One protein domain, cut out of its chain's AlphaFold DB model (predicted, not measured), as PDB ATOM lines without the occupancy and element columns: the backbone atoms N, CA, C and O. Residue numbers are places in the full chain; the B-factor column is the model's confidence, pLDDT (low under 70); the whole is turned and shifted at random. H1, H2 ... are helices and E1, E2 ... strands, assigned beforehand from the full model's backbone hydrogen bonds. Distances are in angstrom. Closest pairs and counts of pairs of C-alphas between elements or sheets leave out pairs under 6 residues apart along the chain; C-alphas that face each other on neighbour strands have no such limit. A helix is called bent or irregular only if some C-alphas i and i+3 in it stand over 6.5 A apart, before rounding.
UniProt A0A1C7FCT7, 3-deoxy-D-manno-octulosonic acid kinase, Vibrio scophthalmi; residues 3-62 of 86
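AT A GLANCE: This is residues 3 to 62 of the 86 residues of the protein "3-deoxy-D-manno-octulosonic acid kinase" of Vibrio scophthalmi (UniProt A0A1C7FCT7). Two small antiparallel sheets stand toward opposite ends of the longest axis, the hairpin E1 E2 at one end and the three-stranded sheet E3 E4 E5 at the other, with the short helix H1 in the gap between them. The short helix H2 covers part of one face of the larger sheet, and the hairpin E1 E2 is separate from that sheet. The 60 printed residues hold two named helices and five named strands, in the order E1 E2 H1 H2 E3 E4 E5, and the class is mixed, helices and strands. The whole is only just compact, close to loose, with a radius of gyration of the C-alphas of 12.2 A and spans of 33 by 25 by 20 A.

IN THESE COORDINATES: E1, residues 3 to 7, begins at C-alpha 3 (-30.919, -60.014, 15.926) and is 12.3 A long. E2, residues 10 to 14, is 13.4 A long. H1, residues 24 to 27, is neither bent nor irregular, but only just: C-alphas 24 and 27 are 6.4 A apart. H2, residues 29 to 34, begins at C-alpha 29 (-23.217, -40.920, 22.278) and is 8.7 A long. E3, residues 38 to 42, is 11.8 A long, and E4, residues 48 to 52, is 13.2 A long. E5, residues 57 to 61, is 13.4 A long and ends at C-alpha 61 (-23.045, -42.117, 13.162).

HOW THE PARTS SIT: E3, E4 and E5 form a meander, each strand the antiparallel neighbour of the one before, with E3 and E5 as edge strands. E3 and E4, a hairpin, run at 160 degrees, with N 42 and O 48 at 2.9 A, within hydrogen-bond range. E4 and E5, also a hairpin, run at 150 degrees, with N 49 and O 60 at 2.8 A. H2 is on this sheet at a height over the sheet of 9.3 A. It lies over E4, slantwise to the strands, at 35 degrees to E4 on the local plane; the closest C-alphas of H2 and E4 are those of Trp 32 and Ile 51, 7.1 A apart. H1 is not on the sheet. H1 and H2 are close but not clearly touching, their closest C-alphas being those of Gly 25 and Phe 31, 5.6 A apart. The hairpin E1 and E2 is antiparallel at 159 degrees, with N 4 and O 12 at 2.9 A. E1 and E2 are apart from E3, E4 and E5. In H2 every O i to N i+4 pair is within hydrogen-bond range; H1 is too short for such a pair, and its 1 O i to N i+3 pair is within range.

THE WHOLE: The two C-alphas farthest apart are those of Ser 8 and Gly 44, at 33.5 A. The printed part has no cut. The link from E2 to H1, with 9 residues between them, is short, and the other links are tight. The mean pLDDT of the printed part is 87.3, and no printed residue is under 70.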
ATOM      1  N   LYS A   3     -29.864 -61.009  15.722       83.88
ATOM      2  CA  LYS A   3     -30.919 -60.014  15.926       83.88
ATOM      3  C   LYS A   3     -31.448 -60.088  17.354       83.88
ATOM      4  O   LYS A   3     -31.838 -61.166  17.792       83.88
ATOM      5  N   ILE A   4     -31.553 -58.942  18.022       83.69
ATOM      6  CA  ILE A   4     -32.316 -58.801  19.268       83.69
ATOM      7  C   ILE A   4     -33.475 -57.827  19.072       83.69
ATOM      8  O   ILE A   4     -33.358 -56.811  18.385       83.69
ATOM      9  N   GLU A   5     -34.615 -58.154  19.667       83.75
ATOM     10  CA  GLU A   5     -35.809 -57.317  19.670       83.75
ATOM     11  C   GLU A   5     -35.962 -56.704  21.056       83.75
ATOM     12  O   GLU A   5     -36.086 -57.425  22.041       83.75
ATOM     13  N   ILE A   6     -35.894 -55.374  21.142       80.12
ATOM     14  CA  ILE A   6     -35.911 -54.686  22.441       80.12
ATOM     15  C   ILE A   6     -37.301 -54.136  22.768       80.12
ATOM     16  O   ILE A   6     -37.682 -54.029  23.928       80.12
ATOM     17  N   THR A   7     -38.083 -53.788  21.748       80.31
ATOM     18  CA  THR A   7     -39.520 -53.475  21.853       80.31
ATOM     19  C   THR A   7     -40.188 -53.867  20.541       80.31
ATOM     20  O   THR A   7     -39.478 -54.075  19.559       80.31
ATOM     21  N   SER A   8     -41.521 -53.822  20.473       81.00
ATOM     22  CA  SER A   8     -42.286 -54.097  19.245       81.00
ATOM     23  C   SER A   8     -41.819 -53.317  18.006       81.00
ATOM     24  O   SER A   8     -42.008 -53.780  16.887       81.00
ATOM     25  N   ASN A   9     -41.195 -52.145  18.193       82.44
ATOM     26  CA  ASN A   9     -40.748 -51.265  17.106       82.44
ATOM     27  C   ASN A   9     -39.223 -51.034  17.083       82.44
ATOM     28  O   ASN A   9     -38.760 -50.169  16.345       82.44
ATOM     29  N   HIS A  10     -38.434 -51.764  17.882       80.50
ATOM     30  CA  HIS A  10     -36.973 -51.601  17.920       80.50
ATOM     31  C   HIS A  10     -36.274 -52.950  17.823       80.50
ATOM     32  O   HIS A  10     -36.434 -53.807  18.695       80.50
ATOM     33  N   GLN A  11     -35.450 -53.097  16.791       87.00
ATOM     34  CA  GLN A  11     -34.642 -54.284  16.550       87.00
ATOM     35  C   GLN A  11     -33.198 -53.864  16.297       87.00
ATOM     36  O   GLN A  11     -32.951 -52.901  15.572       87.00
ATOM     37  N   ILE A  12     -32.257 -54.596  16.883       87.38
ATOM     38  CA  ILE A  12     -30.823 -54.400  16.676       87.38
ATOM     39  C   ILE A  12     -30.287 -55.620  15.947       87.38
ATOM     40  O   ILE A  12     -30.551 -56.754  16.342       87.38
ATOM     41  N   TRP A  13     -29.514 -55.364  14.899       86.88
ATOM     42  CA  TRP A  13     -28.778 -56.375  14.154       86.88
ATOM     43  C   TRP A  13     -27.290 -56.163  14.389       86.88
ATOM     44  O   TRP A  13     -26.808 -55.036  14.278       86.88
ATOM     45  N   PHE A  14     -26.568 -57.228  14.717       85.81
ATOM     46  CA  PHE A  14     -25.150 -57.137  15.055       85.81
ATOM     47  C   PHE A  14     -24.397 -58.427  14.717       85.81
ATOM     48  O   PHE A  14     -24.989 -59.458  14.392       85.81
ATOM     49  N   ASP A  15     -23.071 -58.360  14.757       85.56
ATOM     50  CA  ASP A  15     -22.203 -59.534  14.732       85.56
ATOM     51  C   ASP A  15     -21.705 -59.795  16.154       85.56
ATOM     52  O   ASP A  15     -21.087 -58.919  16.759       85.56
ATOM     53  N   GLU A  16     -21.987 -60.981  16.692       83.12
ATOM     54  CA  GLU A  16     -21.591 -61.377  18.051       83.12
ATOM     55  C   GLU A  16     -20.072 -61.409  18.237       83.12
ATOM     56  O   GLU A  16     -19.571 -61.190  19.338       83.12
ATOM     57  N   ASN A  17     -19.332 -61.607  17.142       83.06
ATOM     58  CA  ASN A  17     -17.874 -61.585  17.150       83.06
ATOM     59  C   ASN A  17     -17.312 -60.161  17.268       83.06
ATOM     60  O   ASN A  17     -16.113 -60.004  17.472       83.06
ATOM     61  N   LEU A  18     -18.152 -59.131  17.106       77.06
ATOM     62  CA  LEU A  18     -17.774 -57.715  17.183       77.06
ATOM     63  C   LEU A  18     -18.442 -57.003  18.371       77.06
ATOM     64  O   LEU A  18     -17.863 -56.073  18.928       77.06
ATOM     65  N   ILE A  19     -19.647 -57.427  18.762       79.12
ATOM     66  CA  ILE A  19     -20.429 -56.860  19.868       79.12
ATOM     67  C   ILE A  19     -21.048 -58.013  20.664       79.12
ATOM     68  O   ILE A  19     -21.970 -58.667  20.190       79.12
ATOM     69  N   GLN A  20     -20.572 -58.246  21.887       73.19
ATOM     70  CA  GLN A  20     -21.002 -59.396  22.696       73.19
ATOM     71  C   GLN A  20     -22.316 -59.164  23.454       73.19
ATOM     72  O   GLN A  20     -23.008 -60.115  23.808       73.19
ATOM     73  N   SER A  21     -22.677 -57.914  23.744       70.44
ATOM     74  CA  SER A  21     -23.900 -57.586  24.490       70.44
ATOM     75  C   SER A  21     -24.426 -56.213  24.071       70.44
ATOM     76  O   SER A  21     -24.068 -55.201  24.674       70.44
ATOM     77  N   PRO A  22     -25.236 -56.147  23.000       73.88
ATOM     78  CA  PRO A  22     -25.771 -54.882  22.533       73.88
ATOM     79  C   PRO A  22     -26.875 -54.379  23.470       73.88
ATOM     80  O   PRO A  22     -27.965 -54.945  23.528       73.88
ATOM     81  N   ASP A  23     -26.596 -53.288  24.178       79.06
ATOM     82  CA  ASP A  23     -27.602 -52.473  24.864       79.06
ATOM     83  C   ASP A  23     -28.242 -51.483  23.865       79.06
ATOM     84  O   ASP A  23     -27.617 -51.107  22.874       79.06
ATOM     85  N   LYS A  24     -29.461 -50.993  24.120       77.50
ATOM     86  CA  LYS A  24     -30.011 -49.827  23.399       77.50
ATOM     87  C   LYS A  24     -29.071 -48.629  23.451       77.50
ATOM     88  O   LYS A  24     -28.965 -47.906  22.464       77.50
ATOM     89  N   GLY A  25     -28.399 -48.434  24.586       84.06
ATOM     90  CA  GLY A  25     -27.518 -47.293  24.811       84.06
ATOM     91  C   GLY A  25     -26.351 -47.205  23.827       84.06
ATOM     92  O   GLY A  25     -25.861 -46.110  23.587       84.06
ATOM     93  N   ILE A  26     -25.940 -48.307  23.186       87.31
ATOM     94  CA  ILE A  26     -24.768 -48.321  22.291       87.31
ATOM     95  C   ILE A  26     -24.924 -47.415  21.059       87.31
ATOM     96  O   ILE A  26     -23.929 -47.096  20.408       87.31
ATOM     97  N   PHE A  27     -26.154 -47.013  20.727       88.56
ATOM     98  CA  PHE A  27     -26.444 -46.095  19.623       88.56
ATOM     99  C   PHE A  27     -26.487 -44.620  20.043       88.56
ATOM    100  O   PHE A  27     -26.505 -43.752  19.171       88.56
ATOM    101  N   GLU A  28     -26.447 -44.335  21.345       89.00
ATOM    102  CA  GLU A  28     -26.421 -42.985  21.906       89.00
ATOM    103  C   GLU A  28     -24.990 -42.598  22.287       89.00
ATOM    104  O   GLU A  28     -24.221 -43.401  22.821       89.00
ATOM    105  N   ILE A  29     -24.595 -41.354  22.013       91.44
ATOM    106  CA  ILE A  29     -23.217 -40.920  22.278       91.44
ATOM    107  C   ILE A  29     -22.950 -40.766  23.781       91.44
ATOM    108  O   ILE A  29     -21.844 -41.042  24.248       91.44
ATOM    109  N   GLU A  30     -23.969 -40.390  24.547       92.62
ATOM    110  CA  GLU A  30     -23.931 -40.176  25.992       92.62
ATOM    111  C   GLU A  30     -23.520 -41.456  26.731       92.62
ATOM    112  O   GLU A  30     -22.759 -41.402  27.698       92.62
ATOM    113  N   PHE A  31     -23.948 -42.620  26.229       91.88
ATOM    114  CA  PHE A  31     -23.551 -43.928  26.752       91.88
ATOM    115  C   PHE A  31     -22.032 -44.136  26.685       91.88
ATOM    116  O   PHE A  31     -21.420 -44.599  27.650       91.88
ATOM    117  N   TRP A  32     -21.406 -43.766  25.566       92.69
ATOM    118  CA  TRP A  32     -19.960 -43.907  25.368       92.69
ATOM    119  C   TRP A  32     -19.163 -42.824  26.095       92.69
ATOM    120  O   TRP A  32     -18.073 -43.099  26.601       92.69
ATOM    121  N   GLN A  33     -19.706 -41.607  26.182       94.00
ATOM    122  CA  GLN A  33     -19.113 -40.514  26.954       94.00
ATOM    123  C   GLN A  33     -19.066 -40.844  28.447       94.00
ATOM    124  O   GLN A  33     -18.016 -40.680  29.062       94.00
ATOM    125  N   GLY A  34     -20.154 -41.382  29.010       93.38
ATOM    126  CA  GLY A  34     -20.208 -41.804  30.413       93.38
ATOM    127  C   GLY A  34     -19.200 -42.905  30.764       93.38
ATOM    128  O   GLY A  34     -18.777 -43.011  31.910       93.38
ATOM    129  N   GLN A  35     -18.765 -43.683  29.770       92.00
ATOM    130  CA  GLN A  35     -17.731 -44.711  29.915       92.00
ATOM    131  C   GLN A  35     -16.315 -44.219  29.578       92.00
ATOM    132  O   GLN A  35     -15.370 -45.001  29.660       92.00
ATOM    133  N   GLY A  36     -16.144 -42.964  29.145       94.69
ATOM    134  CA  GLY A  36     -14.847 -42.446  28.694       94.69
ATOM    135  C   GLY A  36     -14.306 -43.135  27.435       94.69
ATOM    136  O   GLY A  36     -13.101 -43.146  27.207       94.69
ATOM    137  N   LYS A  37     -15.182 -43.727  26.613       94.19
ATOM    138  CA  LYS A  37     -14.816 -44.535  25.437       94.19
ATOM    139  C   LYS A  37     -14.850 -43.755  24.116       94.19
ATOM    140  O   LYS A  37     -14.760 -44.356  23.049       94.19
ATOM    141  N   VAL A  38     -14.985 -42.428  24.149       96.12
ATOM    142  CA  VAL A  38     -14.956 -41.586  22.941       96.12
ATOM    143  C   VAL A  38     -13.512 -41.251  22.577       96.12
ATOM    144  O   VAL A  38     -12.815 -40.575  23.324       96.12
ATOM    145  N   LEU A  39     -13.078 -41.707  21.404       96.69
ATOM    146  CA  LEU A  39     -11.735 -41.489  20.859       96.69
ATOM    147  C   LEU A  39     -11.620 -40.157  20.108       96.69
ATOM    148  O   LEU A  39     -10.532 -39.607  19.969       96.69
ATOM    149  N   GLY A  40     -12.740 -39.639  19.601       95.69
ATOM    150  CA  GLY A  40     -12.794 -38.359  18.906       95.69
ATOM    151  C   GLY A  40     -14.047 -38.204  18.054       95.69
ATOM    152  O   GLY A  40     -14.979 -39.007  18.121       95.69
ATOM    153  N   SER A  41     -14.063 -37.171  17.216       96.00
ATOM    154  CA  SER A  41     -15.172 -36.905  16.298       96.00
ATOM    155  C   SER A  41     -14.701 -36.253  15.008       96.00
ATOM    156  O   SER A  41     -13.770 -35.451  15.026       96.00
ATOM    157  N   ALA A  42     -15.404 -36.526  13.914       93.88
ATOM    158  CA  ALA A  42     -15.272 -35.805  12.657       93.88
ATOM    159  C   ALA A  42     -16.616 -35.186  12.252       93.88
ATOM    160  O   ALA A  42     -17.668 -35.830  12.317       93.88
ATOM    161  N   THR A  43     -16.576 -33.932  11.802       87.81
ATOM    162  CA  THR A  43     -17.754 -33.152  11.399       87.81
ATOM    163  C   THR A  43     -17.757 -32.883   9.892       87.81
ATOM    164  O   THR A  43     -16.716 -32.627   9.296       87.81
ATOM    165  N   GLY A  44     -18.938 -32.926   9.269       83.88
ATOM    166  CA  GLY A  44     -19.144 -32.706   7.832       83.88
ATOM    167  C   GLY A  44     -20.636 -32.705   7.493       83.88
ATOM    168  O   GLY A  44     -21.403 -31.950   8.083       83.88
ATOM    169  N   ARG A  45     -21.105 -33.609   6.618       78.62
ATOM    170  CA  ARG A  45     -22.551 -33.857   6.381       78.62
ATOM    171  C   ARG A  45     -23.214 -34.635   7.535       78.62
ATOM    172  O   ARG A  45     -23.859 -35.655   7.307       78.62
ATOM    173  N   GLY A  46     -22.974 -34.214   8.774       82.50
ATOM    174  CA  GLY A  46     -23.314 -34.915  10.018       82.50
ATOM    175  C   GLY A  46     -22.079 -35.392  10.786       82.50
ATOM    176  O   GLY A  46     -21.013 -35.580  10.191       82.50
ATOM    177  N   THR A  47     -22.236 -35.591  12.093       89.81
ATOM    178  CA  THR A  47     -21.160 -35.975  13.019       89.81
ATOM    179  C   THR A  47     -20.932 -37.484  13.000       89.81
ATOM    180  O   THR A  47     -21.883 -38.255  13.129       89.81
ATOM    181  N   THR A  48     -19.678 -37.901  12.835       94.12
ATOM    182  CA  THR A  48     -19.230 -39.262  13.160       94.12
ATOM    183  C   THR A  48     -18.423 -39.192  14.444       94.12
ATOM    184  O   THR A  48     -17.474 -38.415  14.527       94.12
ATOM    185  N   TRP A  49     -18.775 -40.023  15.413       95.06
ATOM    186  CA  TRP A  49     -18.015 -40.228  16.636       95.06
ATOM    187  C   TRP A  49     -17.166 -41.482  16.497       95.06
ATOM    188  O   TRP A  49     -17.661 -42.523  16.074       95.06
ATOM    189  N   PHE A  50     -15.892 -41.393  16.849       96.06
ATOM    190  CA  PHE A  50     -15.021 -42.556  16.947       96.06
ATOM    191  C   PHE A  50     -15.039 -43.035  18.394       96.06
ATOM    192  O   PHE A  50     -14.813 -42.242  19.308       96.06
ATOM    193  N   ILE A  51     -15.340 -44.311  18.601       94.31
ATOM    194  CA  ILE A  51     -15.520 -44.919  19.921       94.31
ATOM    195  C   ILE A  51     -14.647 -46.162  20.064       94.31
ATOM    196  O   ILE A  51     -14.339 -46.828  19.079       94.31
ATOM    197  N   GLN A  52     -14.274 -46.499  21.290       93.06
ATOM    198  CA  GLN A  52     -13.621 -47.759  21.614       93.06
ATOM    199  C   GLN A  52     -14.680 -48.779  22.035       93.06
ATOM    200  O   GLN A  52     -15.257 -48.653  23.113       93.06
ATOM    201  N   THR A  53     -14.938 -49.797  21.208       88.19
ATOM    202  CA  THR A  53     -15.723 -50.963  21.649       88.19
ATOM    203  C   THR A  53     -14.820 -51.951  22.389       88.19
ATOM    204  O   THR A  53     -13.601 -51.757  22.462       88.19
ATOM    205  N   ASP A  54     -15.402 -53.015  22.938       84.19
ATOM    206  CA  ASP A  54     -14.643 -54.017  23.692       84.19
ATOM    207  C   ASP A  54     -13.680 -54.821  22.804       84.19
ATOM    208  O   ASP A  54     -12.680 -55.334  23.299       84.19
ATOM    209  N   ILE A  55     -13.947 -54.893  21.494       86.44
ATOM    210  CA  ILE A  55     -13.157 -55.691  20.546       86.44
ATOM    211  C   ILE A  55     -12.305 -54.805  19.631       86.44
ATOM    212  O   ILE A  55     -11.119 -55.068  19.445       86.44
ATOM    213  N   LEU A  56     -12.880 -53.740  19.060       89.50
ATOM    214  CA  LEU A  56     -12.161 -52.835  18.153       89.50
ATOM    215  C   LEU A  56     -12.694 -51.390  18.185       89.50
ATOM    216  O   LEU A  56     -13.818 -51.144  18.630       89.50
ATOM    217  N   PRO A  57     -11.940 -50.404  17.676       92.62
ATOM    218  CA  PRO A  57     -12.479 -49.070  17.443       92.62
ATOM    219  C   PRO A  57     -13.655 -49.098  16.457       92.62
ATOM    220  O   PRO A  57     -13.611 -49.776  15.432       92.62
ATOM    221  N   GLY A  58     -14.702 -48.336  16.756       92.56
ATOM    222  CA  GLY A  58     -15.913 -48.221  15.952       92.56
ATOM    223  C   GLY A  58     -16.208 -46.779  15.550       92.56
ATOM    224  O   GLY A  58     -15.722 -45.825  16.158       92.56
ATOM    225  N   ALA A  59     -17.042 -46.622  14.524       93.69
ATOM    226  CA  ALA A  59     -17.576 -45.333  14.104       93.69
ATOM    227  C   ALA A  59     -19.084 -45.288  14.376       93.69
ATOM    228  O   ALA A  59     -19.858 -46.011  13.751       93.69
ATOM    229  N   LEU A  60     -19.502 -44.419  15.293       92.25
ATOM    230  CA  LEU A  60     -20.898 -44.151  15.603       92.25
ATOM    231  C   LEU A  60     -21.387 -42.956  14.779       92.25
ATOM    232  O   LEU A  60     -20.839 -41.854  14.851       92.25
ATOM    233  N   ARG A  61     -22.439 -43.164  13.988       90.50
ATOM    234  CA  ARG A  61     -23.045 -42.117  13.162       90.50
ATOM    235  C   ARG A  61     -24.557 -42.250  13.182       90.50
ATOM    236  O   ARG A  61     -25.092 -43.303  12.848       90.50
ATOM    237  N   HIS A  62     -25.240 -41.152  13.489       84.06
ATOM    238  CA  HIS A  62     -26.689 -41.094  13.354       84.06
ATOM    239  C   HIS A  62     -27.047 -41.082  11.864       84.06
ATOM    240  O   HIS A  62     -26.682 -40.156  11.126       84.06
TER     241      HIS A  62